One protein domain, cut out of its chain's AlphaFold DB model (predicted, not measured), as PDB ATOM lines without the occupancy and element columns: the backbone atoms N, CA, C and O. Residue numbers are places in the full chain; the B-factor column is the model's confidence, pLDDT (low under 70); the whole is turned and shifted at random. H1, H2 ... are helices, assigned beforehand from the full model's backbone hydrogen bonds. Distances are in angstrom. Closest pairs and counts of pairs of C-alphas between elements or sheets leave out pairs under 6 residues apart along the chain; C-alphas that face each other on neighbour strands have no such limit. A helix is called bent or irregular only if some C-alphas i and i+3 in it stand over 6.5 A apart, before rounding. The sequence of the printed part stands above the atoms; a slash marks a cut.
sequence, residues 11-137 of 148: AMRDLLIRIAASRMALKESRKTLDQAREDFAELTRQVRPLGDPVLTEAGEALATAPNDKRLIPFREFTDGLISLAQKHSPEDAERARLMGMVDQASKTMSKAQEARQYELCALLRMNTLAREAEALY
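What this domain is: This is residues 11 to 137 of the 148 residues of an uncharacterized protein of Halomonas montanilacus (UniProt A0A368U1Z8). Look for a long rod: two long helices, H1 and H4, run side by side in opposite directions, and the shorter H2 and H3 fold back as a hairpin beside the half of the rod where H1 ends and H4 begins. That half is a four-helix up-and-down bundle, each helix running against the one before it, while the other half is H1 and H4 alone. The printed part has 127 residues with four named helices, H1 to H4 in chain order, and no named strand; its class is all helix. It is loose, with a radius of gyration of the C-alphas of 19.8 A and spans of 67 by 24 by 17 A.

Where its parts are: Find C-alpha 11 at (130.977, 198.883, 92.503); from there H1 runs 59.6 A to residue 50. H1 is only just irregular: C-alphas 46 and 49 are 6.7 A apart. Next come H2, residues 53 to 64, and H3, residues 71 to 85, 20.8 A long. H4, residues 93 to 137, runs 64.4 A and ends at C-alpha 137, (137.642, 202.746, 85.877).

How they stand to each other: H1 and H4 touch at a shallow tilt of 22 degrees, opposite ways; their closest C-alphas, Ser 29 and Ala 115, are 4.9 A apart. With residues 37 to 48 alone, H1 touches H2, closest at the C-alphas of Thr 44 and Gly 59, 4.8 A. The hairpin H2 and H3 has a steep tilt of 37 degrees, only just past shallow, with the C-alphas of Ala 58 and Pro 73 closest at 5.0 A. H3 touches residues 94 to 109 of H4 alone, closest at the C-alphas of Ala 85 and Arg 95, 4.6 A. H1 and H3 are near each other; H2 and H4 are apart. Every O i to N i+4 pair is within hydrogen-bond range in H2, H3 and H4, and 34 of 36 are in H1.

The domain as a whole: The farthest C-alphas, Ser 89 and Tyr 137, are 68.3 A apart. The printed part has no cut; the link H1 to H2 is tight, and those from H2 to H3 and H3 to H4 are short. No printed residue is under 70 in pLDDT.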
ATOM      1  N   ALA A  11     131.364 199.363  93.830       86.50
ATOM      2  CA  ALA A  11     130.977 198.883  92.503       86.50
ATOM      3  C   ALA A  11     132.139 198.181  91.777       86.50
ATOM      4  O   ALA A  11     131.954 197.106  91.204       86.50
ATOM      5  N   MET A  12     133.354 198.734  91.851       87.62
ATOM      6  CA  MET A  12     134.543 198.106  91.272       87.62
ATOM      7  C   MET A  12     134.894 196.797  91.990       87.62
ATOM      8  O   MET A  12     135.219 195.799  91.349       87.62
ATOM      9  N   ARG A  13     134.769 196.756  93.322       87.56
ATOM     10  CA  ARG A  13     134.986 195.526  94.098       87.56
ATOM     11  C   ARG A  13     134.002 194.418  93.708       87.56
ATOM     12  O   ARG A  13     134.443 193.284  93.534       87.56
ATOM     13  N   ASP A  14     132.716 194.729  93.520       90.19
ATOM     14  CA  ASP A  14     131.718 193.754  93.043       90.19
ATOM     15  C   ASP A  14     132.081 193.193  91.658       90.19
ATOM     16  O   ASP A  14     132.102 191.973  91.454       90.19
ATOM     17  N   LEU A  15     132.468 194.065  90.719       90.81
ATOM     18  CA  LEU A  15     132.931 193.642  89.394       90.81
ATOM     19  C   LEU A  15     134.145 192.715  89.484       90.81
ATOM     20  O   LEU A  15     134.161 191.662  88.844       90.81
ATOM     21  N   LEU A  16     135.137 193.049  90.313       89.06
ATOM     22  CA  LEU A  16     136.326 192.217  90.509       89.06
ATOM     23  C   LEU A  16     135.987 190.846  91.113       89.06
ATOM     24  O   LEU A  16     136.549 189.839  90.675       89.06
ATOM     25  N   ILE A  17     135.037 190.777  92.051       91.06
ATOM     26  CA  ILE A  17     134.535 189.510  92.607       91.06
ATOM     27  C   ILE A  17     133.871 188.672  91.507       91.06
ATOM     28  O   ILE A  17     134.185 187.488  91.350       91.06
ATOM     29  N   ARG A  18     133.006 189.275  90.683       92.94
ATOM     30  CA  ARG A  18     132.346 188.594  89.552       92.94
ATOM     31  C   ARG A  18     133.349 188.111  88.498       92.94
ATOM     32  O   ARG A  18     133.180 187.020  87.942       92.94
ATOM     33  N   ILE A  19     134.402 188.887  88.233       91.88
ATOM     34  CA  ILE A  19     135.508 188.501  87.342       91.88
ATOM     35  C   ILE A  19     136.264 187.309  87.932       91.88
ATOM     36  O   ILE A  19     136.520 186.339  87.216       91.88
ATOM     37  N   ALA A  20     136.594 187.344  89.225       90.81
ATOM     38  CA  ALA A  20     137.279 186.248  89.905       90.81
ATOM     39  C   ALA A  20     136.454 184.951  89.869       90.81
ATOM     40  O   ALA A  20     136.983 183.906  89.490       90.81
ATOM     41  N   ALA A  21     135.151 185.029  90.153       90.88
ATOM     42  CA  ALA A  21     134.240 183.890  90.049       90.88
ATOM     43  C   ALA A  21     134.193 183.317  88.621       90.88
ATOM     44  O   ALA A  21     134.291 182.104  88.433       90.88
ATOM     45  N   SER A  22     134.127 184.182  87.603       92.06
ATOM     46  CA  SER A  22     134.127 183.749  86.197       92.06
ATOM     47  C   SER A  22     135.448 183.070  85.804       92.06
ATOM     48  O   SER A  22     135.439 182.057  85.109       92.06
ATOM     49  N   ARG A  23     136.593 183.563  86.301       92.44
ATOM     50  CA  ARG A  23     137.906 182.921  86.106       92.44
ATOM     51  C   ARG A  23     137.986 181.545  86.765       92.44
ATOM     52  O   ARG A  23     138.545 180.627  86.171       92.44
ATOM     53  N   MET A  24     137.436 181.395  87.970       92.25
ATOM     54  CA  MET A  24     137.372 180.095  88.644       92.25
ATOM     55  C   MET A  24     136.518 179.103  87.851       92.25
ATOM     56  O   MET A  24     136.971 177.991  87.601       92.25
ATOM     57  N   ALA A  25     135.347 179.527  87.367       89.94
ATOM     58  CA  ALA A  25     134.489 178.695  86.524       89.94
ATOM     59  C   ALA A  25     135.190 178.250  85.224       89.94
ATOM     60  O   ALA A  25     135.082 177.087  84.835       89.94
ATOM     61  N   LEU A  26     135.966 179.135  84.582       93.31
ATOM     62  CA  LEU A  26     136.784 178.766  83.420       93.31
ATOM     63  C   LEU A  26     137.849 177.727  83.757       93.31
ATOM     64  O   LEU A  26     138.062 176.795  82.983       93.31
ATOM     65  N   LYS A  27     138.530 177.884  84.896       94.81
ATOM     66  CA  LYS A  27     139.557 176.937  85.336       94.81
ATOM     67  C   LYS A  27     138.962 175.549  85.576       94.81
ATOM     68  O   LYS A  27     139.525 174.570  85.093       94.81
ATOM     69  N   GLU A  28     137.829 175.476  86.271       94.25
ATOM     70  CA  GLU A  28     137.123 174.213  86.517       94.25
ATOM     71  C   GLU A  28     136.646 173.578  85.205       94.25
ATOM     72  O   GLU A  28     136.936 172.412  84.955       94.25
ATOM     73  N   SER A  29     136.029 174.359  84.312       93.62
ATOM     74  CA  SER A  29     135.562 173.855  83.012       93.62
ATOM     75  C   SER A  29     136.707 173.261  82.189       93.62
ATOM     76  O   SER A  29     136.583 172.165  81.649       93.62
ATOM     77  N   ARG A  30     137.862 173.936  82.137       94.00
ATOM     78  CA  ARG A  30     139.052 173.430  81.434       94.00
ATOM     79  C   ARG A  30     139.581 172.141  82.042       94.00
ATOM     80  O   ARG A  30     139.855 171.204  81.302       94.00
ATOM     81  N   LYS A  31     139.642 172.062  83.372       96.06
ATOM     82  CA  LYS A  31     140.028 170.834  84.073       96.06
ATOM     83  C   LYS A  31     139.103 169.670  83.705       96.06
ATOM     84  O   LYS A  31     139.587 168.577  83.438       96.06
ATOM     85  N   THR A  32     137.790 169.894  83.647       95.12
ATOM     86  CA  THR A  32     136.832 168.865  83.216       95.12
ATOM     87  C   THR A  32     137.039 168.453  81.759       95.12
ATOM     88  O   THR A  32     136.942 167.271  81.440       95.12
ATOM     89  N   LEU A  33     137.348 169.398  80.868       94.06
ATOM     90  CA  LEU A  33     137.619 169.108  79.458       94.06
ATOM     91  C   LEU A  33     138.911 168.304  79.256       94.06
ATOM     92  O   LEU A  33     138.945 167.426  78.390       94.06
ATOM     93  N   ASP A  34     139.942 168.582  80.052       94.25
ATOM     94  CA  ASP A  34     141.185 167.809  80.061       94.25
ATOM     95  C   ASP A  34     140.957 166.408  80.639       94.25
ATOM     96  O   ASP A  34     141.356 165.428  80.016       94.25
ATOM     97  N   GLN A  35     140.189 166.280  81.726       95.50
ATOM     98  CA  GLN A  35     139.798 164.964  82.241       95.50
ATOM     99  C   GLN A  35     139.019 164.156  81.197       95.50
ATOM    100  O   GLN A  35     139.292 162.980  80.990       95.50
ATOM    101  N   ALA A  36     138.088 164.784  80.474       94.25
ATOM    102  CA  ALA A  36     137.347 164.100  79.420       94.25
ATOM    103  C   ALA A  36     138.261 163.598  78.287       94.25
ATOM    104  O   ALA A  36     137.990 162.552  77.703       94.25
ATOM    105  N   ARG A  37     139.351 164.316  77.969       93.88
ATOM    106  CA  ARG A  37     140.367 163.844  77.007       93.88
ATOM    107  C   ARG A  37     141.054 162.582  77.499       93.88
ATOM    108  O   ARG A  37     141.188 161.632  76.732       93.88
ATOM    109  N   GLU A  38     141.477 162.580  78.757       95.62
ATOM    110  CA  GLU A  38     142.129 161.429  79.379       95.62
ATOM    111  C   GLU A  38     141.192 160.218  79.435       95.62
ATOM    112  O   GLU A  38     141.594 159.120  79.054       95.62
ATOM    113  N   ASP A  39     139.927 160.431  79.802       96.06
ATOM    114  CA  ASP A  39     138.901 159.388  79.850       96.06
ATOM    115  C   ASP A  39     138.660 158.763  78.462       96.06
ATOM    116  O   ASP A  39     138.573 157.540  78.333       96.06
ATOM    117  N   PHE A  40     138.602 159.575  77.398       95.50
ATOM    118  CA  PHE A  40     138.499 159.058  76.028       95.50
ATOM    119  C   PHE A  40     139.766 158.319  75.583       95.50
ATOM    120  O   PHE A  40     139.675 157.281  74.922       95.50
ATOM    121  N   ALA A  41     140.951 158.799  75.968       95.25
ATOM    122  CA  ALA A  41     142.204 158.101  75.692       95.25
ATOM    123  C   ALA A  41     142.285 156.751  76.430       95.25
ATOM    124  O   ALA A  41     142.849 155.792  75.905       95.25
ATOM    125  N   GLU A  42     141.729 156.659  77.639       96.00
ATOM    126  CA  GLU A  42     141.602 155.409  78.392       96.00
ATOM    127  C   GLU A  42     140.639 154.437  77.706       96.00
ATOM    128  O   GLU A  42     141.005 153.292  77.448       96.00
ATOM    129  N   LEU A  43     139.444 154.899  77.325       95.12
ATOM    130  CA  LEU A  43     138.481 154.093  76.567       95.12
ATOM    131  C   LEU A  43     139.092 153.549  75.271       95.12
ATOM    132  O   LEU A  43     138.942 152.372  74.957       95.12
ATOM    133  N   THR A  44     139.860 154.376  74.565       93.69
ATOM    134  CA  THR A  44     140.584 153.974  73.351       93.69
ATOM    135  C   THR A  44     141.577 152.841  73.625       93.69
ATOM    136  O   THR A  44     141.662 151.869  72.874       93.69
ATOM    137  N   ARG A  45     142.310 152.914  74.743       94.44
ATOM    138  CA  ARG A  45     143.235 151.850  75.167       94.44
ATOM    139  C   ARG A  45     142.505 150.555  75.523       94.44
ATOM    140  O   ARG A  45     143.038 149.484  75.245       94.44
ATOM    141  N   GLN A  46     141.292 150.639  76.067       92.50
ATOM    142  CA  GLN A  46     140.464 149.468  76.373       92.50
ATOM    143  C   GLN A  46     139.876 148.789  75.131       92.50
ATOM    144  O   GLN A  46     139.667 147.573  75.160       92.50
ATOM    145  N   VAL A  47     139.610 149.542  74.056       91.69
ATOM    146  CA  VAL A  47     139.076 148.975  72.805       91.69
ATOM    147  C   VAL A  47     140.158 148.473  71.859       91.69
ATOM    148  O   VAL A  47     139.882 147.588  71.060       91.69
ATOM    149  N   ARG A  48     141.399 148.965  71.957       91.19
ATOM    150  CA  ARG A  48     142.505 148.540  71.081       91.19
ATOM    151  C   ARG A  48     142.695 147.007  71.007       91.19
ATOM    152  O   ARG A  48     142.914 146.505  69.906       91.19
ATOM    153  N   PRO A  49     142.567 146.227  72.103       92.50
ATOM    154  CA  PRO A  49     142.638 144.763  72.053       92.50
ATOM    155  C   PRO A  49     141.505 144.080  71.271       92.50
ATOM    156  O   PRO A  49     141.638 142.905  70.949       92.50
ATOM    157  N   LEU A  50     140.406 144.783  70.962       88.56
ATOM    158  CA  LEU A  50     139.307 144.250  70.147       88.56
ATOM    159  C   LEU A  50     139.716 144.037  68.683       88.56
ATOM    160  O   LEU A  50     139.037 143.311  67.963       88.56
ATOM    161  N   GLY A  51     140.816 144.658  68.237       84.88
ATOM    162  CA  GLY A  51     141.381 144.449  66.903       84.88
ATOM    163  C   GLY A  51     140.594 145.093  65.758       84.88
ATOM    164  O   GLY A  51     140.918 144.837  64.602       84.88
ATOM    165  N   ASP A  52     139.591 145.924  66.054       89.38
ATOM    166  CA  ASP A  52     138.867 146.702  65.049       89.38
ATOM    167  C   ASP A  52     139.618 148.025  64.771       89.38
ATOM    168  O   ASP A  52     139.703 148.887  65.661       89.38
ATOM    169  N   PRO A  53     140.205 148.194  63.568       89.69
ATOM    170  CA  PRO A  53     140.983 149.382  63.234       89.69
ATOM    171  C   PRO A  53     140.107 150.633  63.155       89.69
ATOM    172  O   PRO A  53     140.529 151.681  63.631       89.69
ATOM    173  N   VAL A  54     138.872 150.520  62.656       90.62
ATOM    174  CA  VAL A  54     137.946 151.657  62.534       90.62
ATOM    175  C   VAL A  54     137.554 152.154  63.918       90.62
ATOM    176  O   VAL A  54     137.567 153.354  64.184       90.62
ATOM    177  N   LEU A  55     137.261 151.230  64.836       91.56
ATOM    178  CA  LEU A  55     136.924 151.591  66.210       91.56
ATOM    179  C   LEU A  55     138.106 152.238  66.943       91.56
ATOM    180  O   LEU A  55     137.927 153.195  67.701       91.56
ATOM    181  N   THR A  56     139.314 151.720  66.719       92.56
ATOM    182  CA  THR A  56     140.535 152.267  67.322       92.56
ATOM    183  C   THR A  56     140.815 153.672  66.790       92.56
ATOM    184  O   THR A  56     141.048 154.580  67.586       92.56
ATOM    185  N   GLU A  57     140.716 153.880  65.476       93.94
ATOM    186  CA  GLU A  57     140.867 155.191  64.836       93.94
ATOM    187  C   GLU A  57     139.818 156.193  65.333       93.94
ATOM    188  O   GLU A  57     140.166 157.319  65.690       93.94
ATOM    189  N   ALA A  58     138.550 155.780  65.439       93.31
ATOM    190  CA  ALA A  58     137.483 156.618  65.981       93.31
ATOM    191  C   ALA A  58     137.750 157.006  67.447       93.31
ATOM    192  O   ALA A  58     137.545 158.158  67.830       93.31
ATOM    193  N   GLY A  59     138.268 156.078  68.261       93.19
ATOM    194  CA  GLY A  59     138.680 156.351  69.640       93.19
ATOM    195  C   GLY A  59     139.844 157.344  69.725       93.19
ATOM    196  O   GLY A  59     139.786 158.322  70.476       93.19
ATOM    197  N   GLU A  60     140.878 157.161  68.903       93.38
ATOM    198  CA  GLU A  60     142.033 158.067  68.842       93.38
ATOM    199  C   GLU A  60     141.628 159.471  68.363       93.38
ATOM    200  O   GLU A  60     142.043 160.485  68.944       93.38
ATOM    201  N   ALA A  61     140.751 159.547  67.360       94.06
ATOM    202  CA  ALA A  61     140.152 160.794  66.905       94.06
ATOM    203  C   ALA A  61     139.304 161.444  68.009       94.06
ATOM    204  O   ALA A  61     139.387 162.655  68.214       94.06
ATOM    205  N   LEU A  62     138.534 160.669  68.775       92.88
ATOM    206  CA  LEU A  62     137.716 161.169  69.882       92.88
ATOM    207  C   LEU A  62     138.568 161.759  71.019       92.88
ATOM    208  O   LEU A  62     138.246 162.832  71.540       92.88
ATOM    209  N   ALA A  63     139.680 161.105  71.362       91.62
ATOM    210  CA  ALA A  63     140.605 161.563  72.395       91.62
ATOM    211  C   ALA A  63     141.323 162.874  72.014       91.62
ATOM    212  O   ALA A  63     141.548 163.741  72.865       91.62
ATOM    213  N   THR A  64     141.653 163.049  70.732       91.69
ATOM    214  CA  THR A  64     142.479 164.168  70.245       91.69
ATOM    215  C   THR A  64     141.681 165.317  69.629       91.69
ATOM    216  O   THR A  64     142.164 166.454  69.598       91.69
ATOM    217  N   ALA A  65     140.442 165.080  69.186       90.69
ATOM    218  CA  ALA A  65     139.632 166.099  68.535       90.69
ATOM    219  C   ALA A  65     139.328 167.288  69.471       90.69
ATOM    220  O   ALA A  65     139.074 167.111  70.675       90.69
ATOM    221  N   PRO A  66     139.277 168.519  68.921       87.50
ATOM    222  CA  PRO A  66     138.690 169.663  69.613       87.50
ATOM    223  C   PRO A  66     137.252 169.355  70.040       87.50
ATOM    224  O   PRO A  66     136.522 168.712  69.288       87.50
ATOM    225  N   ASN A  67     136.820 169.858  71.203       84.12
ATOM    226  CA  ASN A  67     135.500 169.548  71.778       84.12
ATOM    227  C   ASN A  67     134.346 169.758  70.787       84.12
ATOM    228  O   ASN A  67     133.482 168.897  70.653       84.12
ATOM    229  N   ASP A  68     134.396 170.849  70.023       82.81
ATOM    230  CA  ASP A  68     133.354 171.228  69.059       82.81
ATOM    231  C   ASP A  68     133.277 170.277  67.844       82.81
ATOM    232  O   ASP A  68     132.315 170.310  67.083       82.81
ATOM    233  N   LYS A  69     134.284 169.413  67.656       88.75
ATOM    234  CA  LYS A  69     134.394 168.455  66.545       88.75
ATOM    235  C   LYS A  69     134.296 166.991  66.987       88.75
ATOM    236  O   LYS A  69     134.398 166.104  66.148       88.75
ATOM    237  N   ARG A  70     134.071 166.717  68.277       90.94
ATOM    238  CA  ARG A  70     134.021 165.345  68.823       90.94
ATOM    239  C   ARG A  70     132.775 164.556  68.461       90.94
ATOM    240  O   ARG A  70     132.782 163.344  68.607       90.94
ATOM    241  N   LEU A  71     131.714 165.216  68.000       91.56
ATOM    242  CA  LEU A  71     130.433 164.552  67.764       91.56
ATOM    243  C   LEU A  71     130.524 163.430  66.720       91.56
ATOM    244  O   LEU A  71     129.874 162.404  66.890       91.56
ATOM    245  N   ILE A  72     131.312 163.629  65.659       92.81
ATOM    246  CA  ILE A  72     131.468 162.633  64.590       92.81
ATOM    247  C   ILE A  72     132.279 161.427  65.096       92.81
ATOM    248  O   ILE A  72     131.698 160.345  65.131       92.81
ATOM    249  N   PRO A  73     133.519 161.595  65.615       93.62
ATOM    250  CA  PRO A  73     134.271 160.482  66.198       93.62
ATOM    251  C   PRO A  73     133.518 159.757  67.313       93.62
ATOM    252  O   PRO A  73     133.602 158.543  67.432       93.62
ATOM    253  N   PHE A  74     132.753 160.492  68.128       95.88
ATOM    254  CA  PHE A  74     131.944 159.904  69.191       95.88
ATOM    255  C   PHE A  74     130.912 158.924  68.635       95.88
ATOM    256  O   PHE A  74     130.826 157.807  69.133       95.88
ATOM    257  N   ARG A  75     130.162 159.323  67.600       95.38
ATOM    258  CA  ARG A  75     129.166 158.451  66.963       95.38
ATOM    259  C   ARG A  75     129.818 157.231  66.338       95.38
ATOM    260  O   ARG A  75     129.395 156.124  66.628       95.38
ATOM    261  N   GLU A  76     130.874 157.428  65.553       95.00
ATOM    262  CA  GLU A  76     131.611 156.327  64.920       95.00
ATOM    263  C   GLU A  76     132.128 155.327  65.966       95.00
ATOM    264  O   GLU A  76     131.974 154.116  65.809       95.00
ATOM    265  N   PHE A  77     132.651 155.836  67.082       96.00
ATOM    266  CA  PHE A  77     133.122 155.025  68.194       96.00
ATOM    267  C   PHE A  77     131.990 154.249  68.884       96.00
ATOM    268  O   PHE A  77     132.081 153.033  69.064       96.00
ATOM    269  N   THR A  78     130.901 154.919  69.270       96.69
ATOM    270  CA  THR A  78     129.791 154.258  69.971       96.69
ATOM    271  C   THR A  78     129.018 153.306  69.071       96.69
ATOM    272  O   THR A  78     128.650 152.224  69.520       96.69
ATOM    273  N   ASP A  79     128.809 153.659  67.804       96.31
ATOM    274  CA  ASP A  79     128.111 152.813  66.834       96.31
ATOM    275  C   ASP A  79     128.941 151.562  66.519       96.31
ATOM    276  O   ASP A  79     128.389 150.462  66.432       96.31
ATOM    277  N   GLY A  80     130.271 151.696  66.435       94.88
ATOM    278  CA  GLY A  80     131.195 150.566  66.320       94.88
ATOM    279  C   GLY A  80     131.110 149.620  67.521       94.88
ATOM    280  O   GLY A  80     130.940 148.412  67.346       94.88
ATOM    281  N   LEU A  81     131.131 150.155  68.748       96.12
ATOM    282  CA  LEU A  81     130.968 149.358  69.972       96.12
ATOM    283  C   LEU A  81     129.614 148.649  70.045       96.12
ATOM    284  O   LEU A  81     129.560 147.470  70.389       96.12
ATOM    285  N   ILE A  82     128.525 149.342  69.705       96.31
ATOM    286  CA  ILE A  82     127.178 148.758  69.670       96.31
ATOM    287  C   ILE A  82     127.120 147.642  68.624       96.31
ATOM    288  O   ILE A  82     126.594 146.565  68.904       96.31
ATOM    289  N   SER A  83     127.694 147.865  67.442       94.94
ATOM    290  CA  SER A  83     127.739 146.870  66.367       94.94
ATOM    291  C   SER A  83     128.533 145.629  66.772       94.94
ATOM    292  O   SER A  83     128.134 144.511  66.447       94.94
ATOM    293  N   LEU A  84     129.634 145.793  67.516       93.50
ATOM    294  CA  LEU A  84     130.362 144.671  68.111       93.50
ATOM    295  C   LEU A  84     129.507 143.961  69.162       93.50
ATOM    296  O   LEU A  84     129.348 142.748  69.085       93.50
ATOM    297  N   ALA A  85     128.883 144.704  70.076       94.69
ATOM    298  CA  ALA A  85     128.040 144.154  71.135       94.69
ATOM    299  C   ALA A  85     126.862 143.329  70.585       94.69
ATOM    300  O   ALA A  85     126.480 142.323  71.177       94.69
ATOM    301  N   GLN A  86     126.305 143.715  69.434       94.94
ATOM    302  CA  GLN A  86     125.212 142.998  68.769       94.94
ATOM    303  C   GLN A  86     125.618 141.640  68.181       94.94
ATOM    304  O   GLN A  86     124.744 140.810  67.940       94.94
ATOM    305  N   LYS A  87     126.918 141.378  67.984       94.50
ATOM    306  CA  LYS A  87     127.420 140.056  67.565       94.50
ATOM    307  C   LYS A  87     127.385 139.029  68.701       94.50
ATOM    308  O   LYS A  87     127.544 137.839  68.447       94.50
ATOM    309  N   HIS A  88     127.171 139.486  69.934       94.00
ATOM    310  CA  HIS A  88     127.134 138.671  71.139       94.00
ATOM    311  C   HIS A  88     125.696 138.458  71.636       94.00
ATOM    312  O   HIS A  88     124.816 139.319  71.499       94.00
ATOM    313  N   SER A  89     125.456 137.310  72.271       92.50
ATOM    314  CA  SER A  89     124.171 137.010  72.911       92.50
ATOM    315  C   SER A  89     123.844 138.025  74.021       92.50
ATOM    316  O   SER A  89     124.757 138.575  74.635       92.50
ATOM    317  N   PRO A  90     122.557 138.283  74.329       89.62
ATOM    318  CA  PRO A  90     122.155 139.198  75.406       89.62
ATOM    319  C   PRO A  90     122.774 138.906  76.775       89.62
ATOM    320  O   PRO A  90     123.030 139.838  77.529       89.62
ATOM    321  N   GLU A  91     123.017 137.632  77.072       92.19
ATOM    322  CA  GLU A  91     123.559 137.156  78.349       92.19
ATOM    323  C   GLU A  91     125.097 137.101  78.368       92.19
ATOM    324  O   GLU A  91     125.692 136.767  79.389       92.19
ATOM    325  N   ASP A  92     125.751 137.422  77.247       95.38
ATOM    326  CA  ASP A  92     127.206 137.375  77.135       95.38
ATOM    327  C   ASP A  92     127.849 138.521  77.934       95.38
ATOM    328  O   ASP A  92     127.497 139.699  77.786       95.38
ATOM    329  N   ALA A  93     128.836 138.179  78.763       94.56
ATOM    330  CA  ALA A  93     129.589 139.147  79.548       94.56
ATOM    331  C   ALA A  93     130.313 140.162  78.651       94.56
ATOM    332  O   ALA A  93     130.424 141.332  79.021       94.56
ATOM    333  N   GLU A  94     130.748 139.750  77.454       93.19
ATOM    334  CA  GLU A  94     131.414 140.660  76.521       93.19
ATOM    335  C   GLU A  94     130.445 141.705  75.963       93.19
ATOM    336  O   GLU A  94     130.787 142.885  75.867       93.19
ATOM    337  N   ARG A  95     129.185 141.330  75.707       95.12
ATOM    338  CA  ARG A  95     128.145 142.295  75.330       95.12
ATOM    339  C   ARG A  95     127.941 143.340  76.420       95.12
ATOM    340  O   ARG A  95     127.887 144.535  76.123       95.12
ATOM    341  N   ALA A  96     127.821 142.900  77.673       94.94
ATOM    342  CA  ALA A  96     127.661 143.798  78.811       94.94
ATOM    343  C   ALA A  96     128.873 144.732  78.961       94.94
ATOM    344  O   ALA A  96     128.698 145.929  79.188       94.94
ATOM    345  N   ARG A  97     130.091 144.210  78.759       95.31
ATOM    346  CA  ARG A  97     131.335 144.989  78.776       95.31
ATOM    347  C   ARG A  97     131.340 146.082  77.705       95.31
ATOM    348  O   ARG A  97     131.578 147.244  78.032       95.31
ATOM    349  N   LEU A  98     131.030 145.736  76.456       96.06
ATOM    350  CA  LEU A  98     130.996 146.679  75.331       96.06
ATOM    351  C   LEU A  98     129.929 147.763  75.528       96.06
ATOM    352  O   LEU A  98     130.206 148.947  75.342       96.06
ATOM    353  N   MET A  99     128.732 147.392  75.988       97.00
ATOM    354  CA  MET A  99     127.687 148.369  76.319       97.00
ATOM    355  C   MET A  99     128.071 149.255  77.513       97.00
ATOM    356  O   MET A  99     127.733 150.438  77.528       97.00
ATOM    357  N   GLY A 100     128.822 148.725  78.482       96.62
ATOM    358  CA  GLY A 100     129.411 149.508  79.569       96.62
ATOM    359  C   GLY A 100     130.391 150.571  79.065       96.62
ATOM    360  O   GLY A 100     130.366 151.704  79.544       96.62
ATOM    361  N   MET A 101     131.196 150.255  78.045       96.50
ATOM    362  CA  MET A 101     132.069 151.241  77.392       96.50
ATOM    363  C   MET A 101     131.274 152.321  76.653       96.50
ATOM    364  O   MET A 101     131.649 153.490  76.708       96.50
ATOM    365  N   VAL A 102     130.160 151.961  76.002       97.31
ATOM    366  CA  VAL A 102     129.255 152.931  75.353       97.31
ATOM    367  C   VAL A 102     128.655 153.894  76.380       97.31
ATOM    368  O   VAL A 102     128.636 155.106  76.156       97.31
ATOM    369  N   ASP A 103     128.195 153.379  77.522       97.62
ATOM    370  CA  ASP A 103     127.673 154.195  78.624       97.62
ATOM    371  C   ASP A 103     128.757 155.114  79.207       97.62
ATOM    372  O   ASP A 103     128.529 156.313  79.392       97.62
ATOM    373  N   GLN A 104     129.970 154.595  79.416       96.75
ATOM    374  CA  GLN A 104     131.102 155.396  79.874       96.75
ATOM    375  C   GLN A 104     131.440 156.511  78.877       96.75
ATOM    376  O   GLN A 104     131.523 157.674  79.275       96.75
ATOM    377  N   ALA A 105     131.555 156.191  77.586       96.31
ATOM    378  CA  ALA A 105     131.801 157.176  76.537       96.31
ATOM    379  C   ALA A 105     130.704 158.251  76.512       96.31
ATOM    380  O   ALA A 105     131.005 159.443  76.426       96.31
ATOM    381  N   SER A 106     129.437 157.848  76.639       97.50
ATOM    382  CA  SER A 106     128.282 158.755  76.642       97.50
ATOM    383  C   SER A 106     128.303 159.708  77.836       97.50
ATOM    384  O   SER A 106     128.091 160.913  77.680       97.50
ATOM    385  N   LYS A 107     128.627 159.199  79.030       97.56
ATOM    386  CA  LYS A 107     128.795 160.013  80.243       97.56
ATOM    387  C   LYS A 107     129.947 161.003  80.100       97.56
ATOM    388  O   LYS A 107     129.783 162.172  80.450       97.56
ATOM    389  N   THR A 108     131.091 160.566  79.572       96.06
ATOM    390  CA  THR A 108     132.243 161.443  79.321       96.06
ATOM    391  C   THR A 108     131.903 162.520  78.290       96.06
ATOM    392  O   THR A 108     132.212 163.690  78.510       96.06
ATOM    393  N   MET A 109     131.199 162.170  77.210       96.44
ATOM    394  CA  MET A 109     130.773 163.125  76.183       96.44
ATOM    395  C   MET A 109     129.798 164.166  76.734       96.44
ATOM    396  O   MET A 109     129.988 165.357  76.497       96.44
ATOM    397  N   SER A 110     128.806 163.739  77.517       95.88
ATOM    398  CA  SER A 110     127.850 164.641  78.168       95.88
ATOM    399  C   SER A 110     128.560 165.645  79.088       95.88
ATOM    400  O   SER A 110     128.392 166.856  78.935       95.88
ATOM    401  N   LYS A 111     129.468 165.167  79.954       94.69
ATOM    402  CA  LYS A 111     130.296 166.034  80.813       94.69
ATOM    403  C   LYS A 111     131.168 166.997  80.007       94.69
ATOM    404  O   LYS A 111     131.315 168.157  80.386       94.69
ATOM    405  N   ALA A 112     131.755 166.535  78.903       94.50
ATOM    406  CA  ALA A 112     132.576 167.375  78.039       94.50
ATOM    407  C   ALA A 112     131.749 168.479  77.360       94.50
ATOM    408  O   ALA A 112     132.201 169.620  77.279       94.50
ATOM    409  N   GLN A 113     130.538 168.163  76.896       94.19
ATOM    410  CA  GLN A 113     129.623 169.139  76.300       94.19
ATOM    411  C   GLN A 113     129.157 170.175  77.324       94.19
ATOM    412  O   GLN A 113     129.207 171.373  77.044       94.19
ATOM    413  N   GLU A 114     128.781 169.732  78.523       94.12
ATOM    414  CA  GLU A 114     128.381 170.619  79.615       94.12
ATOM    415  C   GLU A 114     129.534 171.556  80.018       94.12
ATOM    416  O   GLU A 114     129.371 172.778  80.052       94.12
ATOM    417  N   ALA A 115     130.740 171.016  80.225       94.75
ATOM    418  CA  ALA A 115     131.923 171.814  80.538       94.75
ATOM    419  C   ALA A 115     132.278 172.800  79.415       94.75
ATOM    420  O   ALA A 115     132.657 173.941  79.685       94.75
ATOM    421  N   ARG A 116     132.114 172.403  78.147       93.56
ATOM    422  CA  ARG A 116     132.317 173.300  77.004       93.56
ATOM    423  C   ARG A 116     131.303 174.441  77.001       93.56
ATOM    424  O   ARG A 116     131.681 175.587  76.765       93.56
ATOM    425  N   GLN A 117     130.038 174.154  77.291       92.56
ATOM    426  CA  GLN A 117     129.001 175.174  77.392       92.56
ATOM    427  C   GLN A 117     129.295 176.157  78.532       92.56
ATOM    428  O   GLN A 117     129.227 177.370  78.321       92.56
ATOM    429  N   TYR A 118     129.688 175.665  79.712       92.31
ATOM    430  CA  TYR A 118     130.097 176.532  80.819       92.31
ATOM    431  C   TYR A 118     131.319 177.382  80.473       92.31
ATOM    432  O   TYR A 118     131.320 178.576  80.776       92.31
ATOM    433  N   GLU A 119     132.322 176.811  79.800       94.06
ATOM    434  CA  GLU A 119     133.495 177.559  79.349       94.06
ATOM    435  C   GLU A 119     133.087 178.720  78.432       94.06
ATOM    436  O   GLU A 119     133.488 179.862  78.663       94.06
ATOM    437  N   LEU A 120     132.247 178.460  77.426       92.81
ATOM    438  CA  LEU A 120     131.765 179.486  76.497       92.81
ATOM    439  C   LEU A 120     130.971 180.584  77.220       92.81
ATOM    440  O   LEU A 120     131.236 181.772  77.018       92.81
ATOM    441  N   CYS A 121     130.050 180.210  78.110       91.56
ATOM    442  CA  CYS A 121     129.279 181.160  78.914       91.56
ATOM    443  C   CYS A 121     130.180 182.023  79.809       91.56
ATOM    444  O   CYS A 121     129.992 183.239  79.898       91.56
ATOM    445  N   ALA A 122     131.178 181.421  80.456       91.81
ATOM    446  CA  ALA A 122     132.104 182.140  81.319       91.81
ATOM    447  C   ALA A 122     133.037 183.068  80.520       91.81
ATOM    448  O   ALA A 122     133.303 184.180  80.975       91.81
ATOM    449  N   LEU A 123     133.468 182.681  79.312       93.50
ATOM    450  CA  LEU A 123     134.237 183.549  78.410       93.50
ATOM    451  C   LEU A 123     133.424 184.772  77.968       93.50
ATOM    452  O   LEU A 123     133.925 185.897  78.031       93.50
ATOM    453  N   LEU A 124     132.164 184.570  77.567       93.75
ATOM    454  CA  LEU A 124     131.261 185.666  77.206       93.75
ATOM    455  C   LEU A 124     131.047 186.612  78.389       93.75
ATOM    456  O   LEU A 124     131.205 187.826  78.249       93.75
ATOM    457  N   ARG A 125     130.775 186.057  79.576       93.19
ATOM    458  CA  ARG A 125     130.617 186.839  80.806       93.19
ATOM    459  C   ARG A 125     131.881 187.626  81.145       93.19
ATOM    460  O   ARG A 125     131.778 188.794  81.504       93.19
ATOM    461  N   MET A 126     133.061 187.025  81.010       92.25
ATOM    462  CA  MET A 126     134.331 187.713  81.255       92.25
ATOM    463  C   MET A 126     134.562 188.888  80.307       92.25
ATOM    464  O   MET A 126     135.041 189.921  80.762       92.25
ATOM    465  N   ASN A 127     134.207 188.760  79.026       93.31
ATOM    466  CA  ASN A 127     134.328 189.859  78.064       93.31
ATOM    467  C   ASN A 127     133.436 191.043  78.468       93.31
ATOM    468  O   ASN A 127     133.901 192.178  78.530       93.31
ATOM    469  N   THR A 128     132.182 190.769  78.836       94.81
ATOM    470  CA  THR A 128     131.257 191.802  79.326       94.81
ATOM    471  C   THR A 128     131.779 192.473  80.595       94.81
ATOM    472  O   THR A 128     131.867 193.696  80.649       94.81
ATOM    473  N   LEU A 129     132.198 191.686  81.591       92.62
ATOM    474  CA  LEU A 129     132.714 192.214  82.856       92.62
ATOM    475  C   LEU A 129     133.997 193.036  82.679       92.62
ATOM    476  O   LEU A 129     134.187 194.021  83.384       92.62
ATOM    477  N   ALA A 130     134.876 192.647  81.752       90.25
ATOM    478  CA  ALA A 130     136.087 193.404  81.452       90.25
ATOM    479  C   ALA A 130     135.748 194.798  80.905       90.25
ATOM    480  O   ALA A 130     136.286 195.789  81.389       90.25
ATOM    481  N   ARG A 131     134.786 194.888  79.975       92.88
ATOM    482  CA  ARG A 131     134.307 196.175  79.441       92.88
ATOM    483  C   ARG A 131     133.638 197.034  80.515       92.88
ATOM    484  O   ARG A 131     133.867 198.238  80.555       92.88
ATOM    485  N   GLU A 132     132.833 196.426  81.390       93.00
ATOM    486  CA  GLU A 132     132.215 197.120  82.532       93.00
ATOM    487  C   GLU A 132     133.280 197.685  83.484       93.00
ATOM    488  O   GLU A 132     133.186 198.841  83.894       93.00
ATOM    489  N   ALA A 133     134.318 196.902  83.793       89.12
ATOM    490  CA  ALA A 133     135.416 197.338  84.648       89.12
ATOM    491  C   ALA A 133     136.226 198.477  84.010       89.12
ATOM    492  O   ALA A 133     136.516 199.466  84.676       89.12
ATOM    493  N   GLU A 134     136.546 198.390  82.716       88.69
ATOM    494  CA  GLU A 134     137.231 199.463  81.981       88.69
ATOM    495  C   GLU A 134     136.410 200.760  81.961       88.69
ATOM    496  O   GLU A 134     136.948 201.842  82.212       88.69
ATOM    497  N   ALA A 135     135.101 200.659  81.714       89.19
ATOM    498  CA  ALA A 135     134.197 201.803  81.718       89.19
ATOM    499  C   ALA A 135     134.102 202.447  83.108       89.19
ATOM    500  O   ALA A 135     134.215 203.668  83.224       89.19
ATOM    501  N   LEU A 136     133.945 201.641  84.163       87.00
ATOM    502  CA  LEU A 136     133.878 202.140  85.534       87.00
ATOM    503  C   LEU A 136     135.195 202.800  85.949       87.00
ATOM    504  O   LEU A 136     135.189 203.904  86.485       87.00
ATOM    505  N   TYR A 137     136.324 202.186  85.609       83.94
ATOM    506  CA  TYR A 137     137.642 202.746  85.877       83.94
ATOM    507  C   TYR A 137     137.866 204.083  85.147       83.94
ATOM    508  O   TYR A 137     138.425 205.029  85.706       83.94
TER     509      TYR A 137